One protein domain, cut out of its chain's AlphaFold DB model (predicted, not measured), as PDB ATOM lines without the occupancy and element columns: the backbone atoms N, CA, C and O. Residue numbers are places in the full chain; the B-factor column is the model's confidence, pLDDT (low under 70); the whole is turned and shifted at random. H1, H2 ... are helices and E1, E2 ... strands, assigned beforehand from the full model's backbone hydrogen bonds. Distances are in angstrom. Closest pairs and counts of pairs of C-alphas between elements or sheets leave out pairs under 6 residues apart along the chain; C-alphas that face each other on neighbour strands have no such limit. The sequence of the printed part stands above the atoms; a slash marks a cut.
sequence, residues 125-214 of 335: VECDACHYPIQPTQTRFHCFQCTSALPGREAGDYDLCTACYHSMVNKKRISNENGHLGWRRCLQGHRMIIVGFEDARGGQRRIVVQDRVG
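AT A GLANCE: This is residues 125 to 214 of the 335 residues of the protein "SH3 domain-containing protein" of Pseudogymnoascus sp. VKM F-3775 (UniProt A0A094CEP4). With little regular structure, this domain is largely long loops round a small, twisted four-stranded sheet; the hairpin E3-E4 reaches one end, and the short helix H1 lies toward the other. The 90 printed residues, 31 in named elements, run E1, E2, H1, E3, E4, a mixed class. The antiparallel sheet's order is E2, E1, E3, E4. The whole is compact, radius of gyration of the C-alphas 12.9 A, spanning 41 by 29 by 21 A.

HOW THE PARTS SIT: E3, residues 193 to 200, and E4, residues 203 to 210, form a hairpin, with N 198 and O 205 within hydrogen-bond range at 2.9 A. E1, residues 140 to 142, is antiparallel to E3, with N 142 and O 193 at 2.8 A. E2, residues 159 to 161, forms a hairpin with E1, with N 160 and O 141 at 2.8 A. H1, residues 162 to 170, stands up from the sheet at 83 degrees over E2, on a local plane fitted to only just enough C-alphas, 6; every O i to N i+4 pair is within hydrogen-bond range. E2, H1 and E3 form a split strand-helix-strand unit, two strands of one sheet with a helix between them along the chain and E1 between them in the sheet, and its crossover is right-handed.

IN THESE COORDINATES: E3 and E4 each measure 21.4 A, H1 12.1 A. E1 begins at C-alpha 140 (51.515, 43.365, -45.698); E4 ends at C-alpha 210 (57.696, 50.912, -48.494).

THE WHOLE: The two farthest C-alphas, of Lys 172 and Gly 202, are 41.8 A apart. The printed part has no cut; links E1 to E2 and H1 to E3 are long. No printed residue is under 70 in pLDDT.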
ATOM      1  N   VAL A 125      44.799  42.268 -38.275       92.50
ATOM      2  CA  VAL A 125      44.567  42.416 -39.712       92.50
ATOM      3  C   VAL A 125      44.324  41.049 -40.334       92.50
ATOM      4  O   VAL A 125      45.004  40.084 -39.994       92.50
ATOM      5  N   GLU A 126      43.371  40.961 -41.254       94.88
ATOM      6  CA  GLU A 126      43.068  39.749 -42.015       94.88
ATOM      7  C   GLU A 126      43.403  39.984 -43.483       94.88
ATOM      8  O   GLU A 126      43.194  41.071 -44.009       94.88
ATOM      9  N   CYS A 127      43.943  38.968 -44.148       97.06
ATOM     10  CA  CYS A 127      44.245  39.057 -45.570       97.06
ATOM     11  C   CYS A 127      42.960  38.966 -46.406       97.06
ATOM     12  O   CYS A 127      42.271  37.953 -46.353       97.06
ATOM     13  N   ASP A 128      42.711  39.933 -47.283       97.25
ATOM     14  CA  ASP A 128      41.564  39.969 -48.202       97.25
ATOM     15  C   ASP A 128      41.506  38.825 -49.221       97.25
ATOM     16  O   ASP A 128      40.497  38.635 -49.895       97.25
ATOM     17  N   ALA A 129      42.591  38.066 -49.383       97.06
ATOM     18  CA  ALA A 129      42.648  36.964 -50.342       97.06
ATOM     19  C   ALA A 129      42.478  35.579 -49.716       97.06
ATOM     20  O   ALA A 129      41.931  34.690 -50.363       97.06
ATOM     21  N   CYS A 130      43.001  35.358 -48.508       97.31
ATOM     22  CA  CYS A 130      42.928  34.054 -47.841       97.31
ATOM     23  C   CYS A 130      42.141  34.076 -46.530       97.31
ATOM     24  O   CYS A 130      41.925  33.019 -45.950       97.31
ATOM     25  N   HIS A 131      41.746  35.262 -46.065       95.81
ATOM     26  CA  HIS A 131      41.000  35.532 -44.836       95.81
ATOM     27  C   HIS A 131      41.705  35.078 -43.549       95.81
ATOM     28  O   HIS A 131      41.133  35.152 -42.466       95.81
ATOM     29  N   TYR A 132      42.964  34.640 -43.638       96.06
ATOM     30  CA  TYR A 132      43.771  34.333 -42.464       96.06
ATOM     31  C   TYR A 132      44.313  35.615 -41.818       96.06
ATOM     32  O   TYR A 132      44.676  36.557 -42.538       96.06
ATOM     33  N   PRO A 133      44.436  35.642 -40.476       95.19
ATOM     34  CA  PRO A 133      45.100  36.726 -39.768       95.19
ATOM     35  C   PRO A 133      46.557  36.890 -40.215       95.19
ATOM     36  O   PRO A 133      47.307  35.915 -40.303       95.19
ATOM     37  N   ILE A 134      46.965  38.133 -40.453       95.88
ATOM     38  CA  ILE A 134      48.354  38.520 -40.699       95.88
ATOM     39  C   ILE A 134      48.989  38.830 -39.344       95.88
ATOM     40  O   ILE A 134      48.459  39.637 -38.580       95.88
ATOM     41  N   GLN A 135      50.108  38.176 -39.030       92.75
ATOM     42  CA  GLN A 135      50.786  38.390 -37.749       92.75
ATOM     43  C   GLN A 135      51.340  39.823 -37.674       92.75
ATOM     44  O   GLN A 135      51.869  40.297 -38.680       92.75
ATOM     45  N   PRO A 136      51.300  40.509 -36.517       87.81
ATOM     46  CA  PRO A 136      51.805  41.882 -36.418       87.81
ATOM     47  C   PRO A 136      53.297  42.039 -36.746       87.81
ATOM     48  O   PRO A 136      53.715  43.091 -37.217       87.81
ATOM     49  N   THR A 137      54.085  40.975 -36.561       90.31
ATOM     50  CA  THR A 137      55.507  40.910 -36.940       90.31
ATOM     51  C   THR A 137      55.734  40.809 -38.451       90.31
ATOM     52  O   THR A 137      56.869  40.912 -38.914       90.31
ATOM     53  N   GLN A 138      54.680  40.575 -39.234       95.19
ATOM     54  CA  GLN A 138      54.743  40.482 -40.686       95.19
ATOM     55  C   GLN A 138      54.328  41.796 -41.336       95.19
ATOM     56  O   GLN A 138      53.410  42.493 -40.904       95.19
ATOM     57  N   THR A 139      54.969  42.096 -42.460       97.38
ATOM     58  CA  THR A 139      54.533  43.166 -43.349       97.38
ATOM     59  C   THR A 139      53.417  42.690 -44.270       97.38
ATOM     60  O   THR A 139      53.314  41.504 -44.595       97.38
ATOM     61  N   ARG A 140      52.613  43.627 -44.764       98.00
ATOM     62  CA  ARG A 140      51.515  43.365 -45.698       98.00
ATOM     63  C   ARG A 140      51.414  44.453 -46.754       98.00
ATOM     64  O   ARG A 140      51.821  45.590 -46.519       98.00
ATOM     65  N   PHE A 141      50.838  44.100 -47.894       98.62
ATOM     66  CA  PHE A 141      50.488  45.053 -48.936       98.62
ATOM     67  C   PHE A 141      49.155  45.701 -48.586       98.62
ATOM     68  O   PHE A 141      48.189  44.988 -48.340       98.62
ATOM     69  N   HIS A 142      49.093  47.025 -48.625       98.12
ATOM     70  CA  HIS A 142      47.907  47.796 -48.268       98.12
ATOM     71  C   HIS A 142      47.499  48.737 -49.405       98.12
ATOM     72  O   HIS A 142      48.347  49.394 -50.024       98.12
ATOM     73  N   CYS A 143      46.201  48.813 -49.694       98.06
ATOM     74  CA  CYS A 143      45.645  49.666 -50.741       98.06
ATOM     75  C   CYS A 143      44.750  50.759 -50.148       98.06
ATOM     76  O   CYS A 143      43.630  50.474 -49.742       98.06
ATOM     77  N   PHE A 144      45.179  52.024 -50.223       96.81
ATOM     78  CA  PHE A 144      44.410  53.150 -49.672       96.81
ATOM     79  C   PHE A 144      43.054  53.420 -50.350       96.81
ATOM     80  O   PHE A 144      42.295  54.252 -49.864       96.81
ATOM     81  N   GLN A 145      42.763  52.804 -51.501       96.62
ATOM     82  CA  GLN A 145      41.540  53.064 -52.272       96.62
ATOM     83  C   GLN A 145      40.527  51.927 -52.216       96.62
ATOM     84  O   GLN A 145      39.340  52.161 -52.423       96.62
ATOM     85  N   CYS A 146      40.979  50.694 -52.003       97.00
ATOM     86  CA  CYS A 146      40.069  49.558 -51.991       97.00
ATOM     87  C   CYS A 146      39.441  49.420 -50.608       97.00
ATOM     88  O   CYS A 146      40.117  49.550 -49.593       97.00
ATOM     89  N   THR A 147      38.155  49.103 -50.586       94.75
ATOM     90  CA  THR A 147      37.469  48.619 -49.390       94.75
ATOM     91  C   THR A 147      37.460  47.099 -49.447       94.75
ATOM     92  O   THR A 147      37.138  46.531 -50.494       94.75
ATOM     93  N   SER A 148      37.831  46.441 -48.350       92.00
ATOM     94  CA  SER A 148      37.699  44.990 -48.232       92.00
ATOM     95  C   SER A 148      36.252  44.543 -48.451       92.00
ATOM     96  O   SER A 148      35.302  45.218 -48.060       92.00
ATOM     97  N   ALA A 149      36.087  43.372 -49.067       90.25
ATOM     98  CA  ALA A 149      34.785  42.722 -49.189       90.25
ATOM     99  C   ALA A 149      34.354  42.006 -47.892       90.25
ATOM    100  O   ALA A 149      33.244  41.478 -47.822       90.25
ATOM    101  N   LEU A 150      35.225  41.948 -46.876       86.94
ATOM    102  CA  LEU A 150      34.909  41.338 -45.590       86.94
ATOM    103  C   LEU A 150      33.891  42.203 -44.811       86.94
ATOM    104  O   LEU A 150      33.837  43.423 -44.984       86.94
ATOM    105  N   PRO A 151      33.064  41.611 -43.930       84.62
ATOM    106  CA  PRO A 151      32.018  42.354 -43.230       84.62
ATOM    107  C   PRO A 151      32.551  43.402 -42.240       84.62
ATOM    108  O   PRO A 151      33.358  43.090 -41.362       84.62
ATOM    109  N   GLY A 152      31.994  44.617 -42.289       80.50
ATOM    110  CA  GLY A 152      32.296  45.687 -41.327       80.50
ATOM    111  C   GLY A 152      33.654  46.356 -41.546       80.50
ATOM    112  O   GLY A 152      34.297  46.755 -40.578       80.50
ATOM    113  N   ARG A 153      34.092  46.424 -42.806       84.19
ATOM    114  CA  ARG A 153      35.354  47.029 -43.234       84.19
ATOM    115  C   ARG A 153      35.136  48.457 -43.710       84.19
ATOM    116  O   ARG A 153      34.095  48.782 -44.278       84.19
ATOM    117  N   GLU A 154      36.128  49.299 -43.464       86.81
ATOM    118  CA  GLU A 154      36.081  50.724 -43.780       86.81
ATOM    119  C   GLU A 154      36.799  51.044 -45.099       86.81
ATOM    120  O   GLU A 154      37.560  50.237 -45.637       86.81
ATOM    121  N   ALA A 155      36.573  52.245 -45.634       90.81
ATOM    122  CA  ALA A 155      37.246  52.696 -46.847       90.81
ATOM    123  C   ALA A 155      38.775  52.681 -46.679       90.81
ATOM    124  O   ALA A 155      39.310  53.265 -45.733       90.81
ATOM    125  N   GLY A 156      39.469  52.041 -47.622       90.94
ATOM    126  CA  GLY A 156      40.922  51.862 -47.583       90.94
ATOM    127  C   GLY A 156      41.398  50.674 -46.738       90.94
ATOM    128  O   GLY A 156      42.596  50.442 -46.665       90.94
ATOM    129  N   ASP A 157      40.509  49.896 -46.113       91.12
ATOM    130  CA  ASP A 157      40.870  48.693 -45.347       91.12
ATOM    131  C   ASP A 157      41.024  47.473 -46.274       91.12
ATOM    132  O   ASP A 157      40.251  46.530 -46.165       91.12
ATOM    133  N   TYR A 158      41.945  47.517 -47.247       97.00
ATOM    134  CA  TYR A 158      42.265  46.377 -48.123       97.00
ATOM    135  C   TYR A 158      43.727  45.960 -47.965       97.00
ATOM    136  O   TYR A 158      44.643  46.688 -48.372       97.00
ATOM    137  N   ASP A 159      43.934  44.764 -47.428       97.50
ATOM    138  CA  ASP A 159      45.215  44.238 -46.984       97.50
ATOM    139  C   ASP A 159      45.485  42.833 -47.548       97.50
ATOM    140  O   ASP A 159      44.677  41.913 -47.457       97.50
ATOM    141  N   LEU A 160      46.679  42.621 -48.097       98.31
ATOM    142  CA  LEU A 160      47.126  41.324 -48.604       98.31
ATOM    143  C   LEU A 160      48.404  40.888 -47.898       98.31
ATOM    144  O   LEU A 160      49.402  41.612 -47.882       98.31
ATOM    145  N   CYS A 161      48.417  39.661 -47.378       98.50
ATOM    146  CA  CYS A 161      49.656  39.074 -46.883       98.50
ATOM    147  C   CYS A 161      50.649  38.861 -48.037       98.50
ATOM    148  O   CYS A 161      50.257  38.622 -49.189       98.50
ATOM    149  N   THR A 162      51.946  38.898 -47.724       98.31
ATOM    150  CA  THR A 162      53.021  38.763 -48.719       98.31
ATOM    151  C   THR A 162      52.886  37.495 -49.562       98.31
ATOM    152  O   THR A 162      53.028  37.543 -50.783       98.31
ATOM    153  N   ALA A 163      52.527  36.369 -48.937       98.38
ATOM    154  CA  ALA A 163      52.344  35.097 -49.631       98.38
ATOM    155  C   ALA A 163      51.205  35.144 -50.664       98.38
ATOM    156  O   ALA A 163      51.375  34.686 -51.796       98.38
ATOM    157  N   CYS A 164      50.057  35.735 -50.314       98.69
ATOM    158  CA  CYS A 164      48.935  35.886 -51.239       98.69
ATOM    159  C   CYS A 164      49.278  36.827 -52.391       98.69
ATOM    160  O   CYS A 164      49.005  36.484 -53.540       98.69
ATOM    161  N   TYR A 165      49.918  37.965 -52.109       98.69
ATOM    162  CA  TYR A 165      50.321  38.903 -53.153       98.69
ATOM    163  C   TYR A 165      51.318  38.262 -54.135       98.69
ATOM    164  O   TYR A 165      51.096  38.270 -55.346       98.69
ATOM    165  N   HIS A 166      52.358  37.590 -53.628       98.50
ATOM    166  CA  HIS A 166      53.311  36.852 -54.466       98.50
ATOM    167  C   HIS A 166      52.630  35.726 -55.250       98.50
ATOM    168  O   HIS A 166      52.905  35.546 -56.436       98.50
ATOM    169  N   SER A 167      51.680  35.004 -54.642       98.56
ATOM    170  CA  SER A 167      50.895  34.002 -55.364       98.56
ATOM    171  C   SER A 167      50.091  34.610 -56.515       98.56
ATOM    172  O   SER A 167      49.925  33.924 -57.524       98.56
ATOM    173  N   MET A 168      49.569  35.834 -56.395       98.50
ATOM    174  CA  MET A 168      48.841  36.493 -57.488       98.50
ATOM    175  C   MET A 168      49.768  36.839 -58.657       98.50
ATOM    176  O   MET A 168      49.377  36.645 -59.809       98.50
ATOM    177  N   VAL A 169      50.998  37.278 -58.365       98.50
ATOM    178  CA  VAL A 169      52.026  37.555 -59.382       98.50
ATOM    179  C   VAL A 169      52.479  36.266 -60.075       98.50
ATOM    180  O   VAL A 169      52.488  36.180 -61.304       98.50
ATOM    181  N   ASN A 170      52.769  35.213 -59.306       98.19
ATOM    182  CA  ASN A 170      53.193  33.916 -59.845       98.19
ATOM    183  C   ASN A 170      52.119  33.280 -60.738       98.19
ATOM    184  O   ASN A 170      52.434  32.729 -61.789       98.19
ATOM    185  N   LYS A 171      50.842  33.414 -60.355       98.06
ATOM    186  CA  LYS A 171      49.683  32.946 -61.134       98.06
ATOM    187  C   LYS A 171      49.275  33.902 -62.263       98.06
ATOM    188  O   LYS A 171      48.229  33.692 -62.865       98.06
ATOM    189  N   LYS A 172      50.052  34.961 -62.525       97.94
ATOM    190  CA  LYS A 172      49.810  35.954 -63.588       97.94
ATOM    191  C   LYS A 172      48.453  36.666 -63.508       97.94
ATOM    192  O   LYS A 172      47.992  37.230 -64.491       97.94
ATOM    193  N   ARG A 173      47.839  36.711 -62.320       98.25
ATOM    194  CA  ARG A 173      46.701  37.612 -62.047       98.25
ATOM    195  C   ARG A 173      47.162  39.066 -61.947       98.25
ATOM    196  O   ARG A 173      46.384  39.979 -62.188       98.25
ATOM    197  N   ILE A 174      48.425  39.251 -61.580       98.50
ATOM    198  CA  ILE A 174      49.172  40.502 -61.635       98.50
ATOM    199  C   ILE A 174      50.436  40.187 -62.444       98.50
ATOM    200  O   ILE A 174      51.088  39.170 -62.197       98.50
ATOM    201  N   SER A 175      50.766  40.995 -63.446       98.12
ATOM    202  CA  SER A 175      51.990  40.808 -64.230       98.12
ATOM    203  C   SER A 175      53.233  41.115 -63.390       98.12
ATOM    204  O   SER A 175      53.149  41.755 -62.343       98.12
ATOM    205  N   ASN A 176      54.418  40.706 -63.852       96.88
ATOM    206  CA  ASN A 176      55.663  41.032 -63.147       96.88
ATOM    207  C   ASN A 176      55.883  42.555 -63.052       96.88
ATOM    208  O   ASN A 176      56.323  43.036 -62.014       96.88
ATOM    209  N   GLU A 177      55.520  43.311 -64.098       96.06
ATOM    210  CA  GLU A 177      55.580  44.781 -64.107       96.06
ATOM    211  C   GLU A 177      54.639  45.414 -63.072       96.06
ATOM    212  O   GLU A 177      54.918  46.493 -62.563       96.06
ATOM    213  N   ASN A 178      53.538  44.748 -62.728       97.69
ATOM    214  CA  ASN A 178      52.568  45.244 -61.751       97.69
ATOM    215  C   ASN A 178      52.747  44.649 -60.357       97.69
ATOM    216  O   ASN A 178      52.022  45.026 -59.437       97.69
ATOM    217  N   GLY A 179      53.689  43.720 -60.213       97.94
ATOM    218  CA  GLY A 179      54.014  43.052 -58.966       97.94
ATOM    219  C   GLY A 179      54.911  43.889 -58.057       97.94
ATOM    220  O   GLY A 179      55.142  45.076 -58.270       97.94
ATOM    221  N   HIS A 180      55.450  43.224 -57.037       96.38
ATOM    222  CA  HIS A 180      56.198  43.838 -55.936       96.38
ATOM    223  C   HIS A 180      57.512  44.517 -56.353       96.38
ATOM    224  O   HIS A 180      57.967  45.394 -55.634       96.38
ATOM    225  N   LEU A 181      58.102  44.134 -57.493       95.00
ATOM    226  CA  LEU A 181      59.322  44.748 -58.048       95.00
ATOM    227  C   LEU A 181      59.038  45.804 -59.130       95.00
ATOM    228  O   LEU A 181      59.970  46.315 -59.744       95.00
ATOM    229  N   GLY A 182      57.765  46.071 -59.421       96.56
ATOM    230  CA  GLY A 182      57.339  47.049 -60.416       96.56
ATOM    231  C   GLY A 182      56.368  48.050 -59.807       96.56
ATOM    232  O   GLY A 182      56.605  48.535 -58.713       96.56
ATOM    233  N   TRP A 183      55.242  48.329 -60.466       97.62
ATOM    234  CA  TRP A 183      54.247  49.311 -60.010       97.62
ATOM    235  C   TRP A 183      53.535  48.971 -58.694       97.62
ATOM    236  O   TRP A 183      52.788  49.811 -58.189       97.62
ATOM    237  N   ARG A 184      53.701  47.746 -58.173       98.19
ATOM    238  CA  ARG A 184      53.076  47.242 -56.942       98.19
ATOM    239  C   ARG A 184      51.584  47.595 -56.872       98.19
ATOM    240  O   ARG A 184      51.150  48.386 -56.037       98.19
ATOM    241  N   ARG A 185      50.785  47.036 -57.786       98.25
ATOM    242  CA  ARG A 185      49.346  47.336 -57.919       98.25
ATOM    243  C   ARG A 185      48.468  46.241 -57.320       98.25
ATOM    244  O   ARG A 185      48.850  45.070 -57.329       98.25
ATOM    245  N   CYS A 186      47.291  46.611 -56.816       98.12
ATOM    246  CA  CYS A 186      46.236  45.665 -56.448       98.12
ATOM    247  C   CYS A 186      45.478  45.183 -57.696       98.12
ATOM    248  O   CYS A 186      45.687  45.691 -58.797       98.12
ATOM    249  N   LEU A 187      44.542  44.240 -57.535       97.19
ATOM    250  CA  LEU A 187      43.740  43.721 -58.654       97.19
ATOM    251  C   LEU A 187      42.864  44.779 -59.349       97.19
ATOM    252  O   LEU A 187      42.484  44.583 -60.497       97.19
ATOM    253  N   GLN A 188      42.571  45.892 -58.671       96.94
ATOM    254  CA  GLN A 188      41.827  47.030 -59.225       96.94
ATOM    255  C   GLN A 188      42.737  48.083 -59.887       96.94
ATOM    256  O   GLN A 188      42.260  49.131 -60.300       96.94
ATOM    257  N   GLY A 189      44.053  47.848 -59.973       96.69
ATOM    258  CA  GLY A 189      44.991  48.785 -60.606       96.69
ATOM    259  C   GLY A 189      45.507  49.906 -59.707       96.69
ATOM    260  O   GLY A 189      46.370  50.671 -60.132       96.69
ATOM    261  N   HIS A 190      45.066  49.988 -58.452       97.38
ATOM    262  CA  HIS A 190      45.584  50.977 -57.508       97.38
ATOM    263  C   HIS A 190      46.990  50.612 -57.022       97.38
ATOM    264  O   HIS A 190      47.256  49.459 -56.683       97.38
ATOM    265  N   ARG A 191      47.876  51.607 -56.928       97.25
ATOM    266  CA  ARG A 191      49.220  51.463 -56.348       97.25
ATOM    267  C   ARG A 191      49.134  51.215 -54.836       97.25
ATOM    268  O   ARG A 191      48.461  51.954 -54.111       97.25
ATOM    269  N   MET A 192      49.818  50.179 -54.368       98.25
ATOM    270  CA  MET A 192      49.823  49.728 -52.976       98.25
ATOM    271  C   MET A 192      51.108  50.147 -52.261       98.25
ATOM    272  O   MET A 192      52.142  50.385 -52.887       98.25
ATOM    273  N   ILE A 193      51.038  50.193 -50.934       98.19
ATOM    274  CA  ILE A 193      52.199  50.341 -50.050       98.19
ATOM    275  C   ILE A 193      52.475  49.038 -49.313       98.19
ATOM    276  O   ILE A 193      51.621  48.151 -49.286       98.19
ATOM    277  N   ILE A 194      53.635  48.946 -48.672       98.50
ATOM    278  CA  ILE A 194      53.933  47.897 -47.700       98.50
ATOM    279  C   ILE A 194      53.951  48.519 -46.307       98.50
ATOM    280  O   ILE A 194      54.693  49.465 -46.044       98.50
ATOM    281  N   VAL A 195      53.129  47.977 -45.415       97.75
ATOM    282  CA  VAL A 195      53.012  48.412 -44.018       97.75
ATOM    283  C   VAL A 195      53.305  47.261 -43.078       97.75
ATOM    284  O   VAL A 195      53.132  46.093 -43.426       97.75
ATOM    285  N   GLY A 196      53.713  47.600 -41.867       96.62
ATOM    286  CA  GLY A 196      53.920  46.651 -40.785       96.62
ATOM    287  C   GLY A 196      53.624  47.299 -39.444       96.62
ATOM    288  O   GLY A 196      53.124  48.431 -39.382       96.62
ATOM    289  N   PHE A 197      53.953  46.574 -38.385       95.81
ATOM    290  CA  PHE A 197      53.965  47.111 -37.040       95.81
ATOM    291  C   PHE A 197      55.353  46.970 -36.417       95.81
ATOM    292  O   PHE A 197      56.063  46.002 -36.682       95.81
ATOM    293  N   GLU A 198      55.716  47.935 -35.583       93.50
ATOM    294  CA  GLU A 198      56.876  47.867 -34.697       93.50
ATOM    295  C   GLU A 198      56.420  48.032 -33.245       93.50
ATOM    296  O   GLU A 198      55.566  48.870 -32.942       93.50
ATOM    297  N   ASP A 199      56.985  47.243 -32.337       88.75
ATOM    298  CA  ASP A 199      56.748  47.414 -30.907       88.75
ATOM    299  C   ASP A 199      57.768  48.417 -30.363       88.75
ATOM    300  O   ASP A 199      58.969  48.149 -30.313       88.75
ATOM    301  N   ALA A 200      57.301  49.603 -29.969       83.69
ATOM    302  CA  ALA A 200      58.174  50.662 -29.478       83.69
ATOM    303  C   ALA A 200      57.482  51.542 -28.436       83.69
ATOM    304  O   ALA A 200      56.353  52.007 -28.619       83.69
ATOM    305  N   ARG A 201      58.215  51.841 -27.353       79.94
ATOM    306  CA  ARG A 201      57.763  52.701 -26.243       79.94
ATOM    307  C   ARG A 201      56.435  52.236 -25.616       79.94
ATOM    308  O   ARG A 201      55.574  53.060 -25.327       79.94
ATOM    309  N   GLY A 202      56.274  50.924 -25.428       76.38
ATOM    310  CA  GLY A 202      55.128  50.342 -24.714       76.38
ATOM    311  C   GLY A 202      53.830  50.238 -25.518       76.38
ATOM    312  O   GLY A 202      52.756  50.153 -24.925       76.38
ATOM    313  N   GLY A 203      53.909  50.251 -26.852       86.31
ATOM    314  CA  GLY A 203      52.764  50.024 -27.727       86.31
ATOM    315  C   GLY A 203      53.170  49.623 -29.145       86.31
ATOM    316  O   GLY A 203      54.329  49.764 -29.537       86.31
ATOM    317  N   GLN A 204      52.191  49.133 -29.903       92.00
ATOM    318  CA  GLN A 204      52.372  48.648 -31.267       92.00
ATOM    319  C   GLN A 204      52.088  49.765 -32.274       92.00
ATOM    320  O   GLN A 204      50.966  50.264 -32.361       92.00
ATOM    321  N   ARG A 205      53.096  50.176 -33.043       94.88
ATOM    322  CA  ARG A 205      53.019  51.326 -33.950       94.88
ATOM    323  C   ARG A 205      52.963  50.884 -35.395       94.88
ATOM    324  O   ARG A 205      53.773  50.073 -35.826       94.88
ATOM    325  N   ARG A 206      52.031  51.442 -36.162       96.50
ATOM    326  CA  ARG A 206      51.973  51.241 -37.610       96.50
ATOM    327  C   ARG A 206      53.120  51.997 -38.265       96.50
ATOM    328  O   ARG A 206      53.231  53.207 -38.078       96.50
ATOM    329  N   ILE A 207      53.882  51.305 -39.106       97.00
ATOM    330  CA  ILE A 207      54.948  51.886 -39.929       97.00
ATOM    331  C   ILE A 207      54.684  51.661 -41.415       97.00
ATOM    332  O   ILE A 207      54.083  50.659 -41.819       97.00
ATOM    333  N   VAL A 208      55.149  52.601 -42.237       96.94
ATOM    334  CA  VAL A 208      55.235  52.432 -43.691       96.94
ATOM    335  C   VAL A 208      56.634  51.910 -44.003       96.94
ATOM    336  O   VAL A 208      57.614  52.615 -43.797       96.94
ATOM    337  N   VAL A 209      56.719  50.664 -44.466       97.44
ATOM    338  CA  VAL A 209      57.989  49.998 -44.798       97.44
ATOM    339  C   VAL A 209      58.437  50.381 -46.203       97.44
ATOM    340  O   VAL A 209      59.607  50.666 -46.430       97.44
ATOM    341  N   GLN A 210      57.492  50.406 -47.141       97.19
ATOM    342  CA  GLN A 210      57.696  50.912 -48.494       97.19
ATOM    343  C   GLN A 210      56.471  51.724 -48.896       97.19
ATOM    344  O   GLN A 210      55.358  51.191 -48.948       97.19
ATOM    345  N   ASP A 211      56.665  53.014 -49.157       95.94
ATOM    346  CA  ASP A 211      55.598  53.890 -49.645       95.94
ATOM    347  C   ASP A 211      55.322  53.625 -51.130       95.94
ATOM    348  O   ASP A 211      55.969  52.786 -51.735       95.94
ATOM    349  N   ARG A 212      54.337  54.285 -51.734       95.69
ATOM    350  CA  ARG A 212      53.870  54.029 -53.103       95.69
ATOM    351  C   ARG A 212      54.965  54.280 -54.127       95.69
ATOM    352  O   ARG A 212      55.605  55.329 -54.103       95.69
ATOM    353  N   VAL A 213      55.065  53.383 -55.104       97.31
ATOM    354  CA  VAL A 213      55.899  53.574 -56.296       97.31
ATOM    355  C   VAL A 213      55.484  54.865 -57.006       97.31
ATOM    356  O   VAL A 213      54.319  55.028 -57.395       97.31
ATOM    357  N   GLY A 214      56.429  55.792 -57.156       95.25
ATOM    358  CA  GLY A 214      56.204  57.096 -57.783       95.25
ATOM    359  C   GLY A 214      55.474  58.118 -56.919       95.25
ATOM    360  O   GLY A 214      55.059  59.147 -57.448       95.25
TER     361      GLY A 214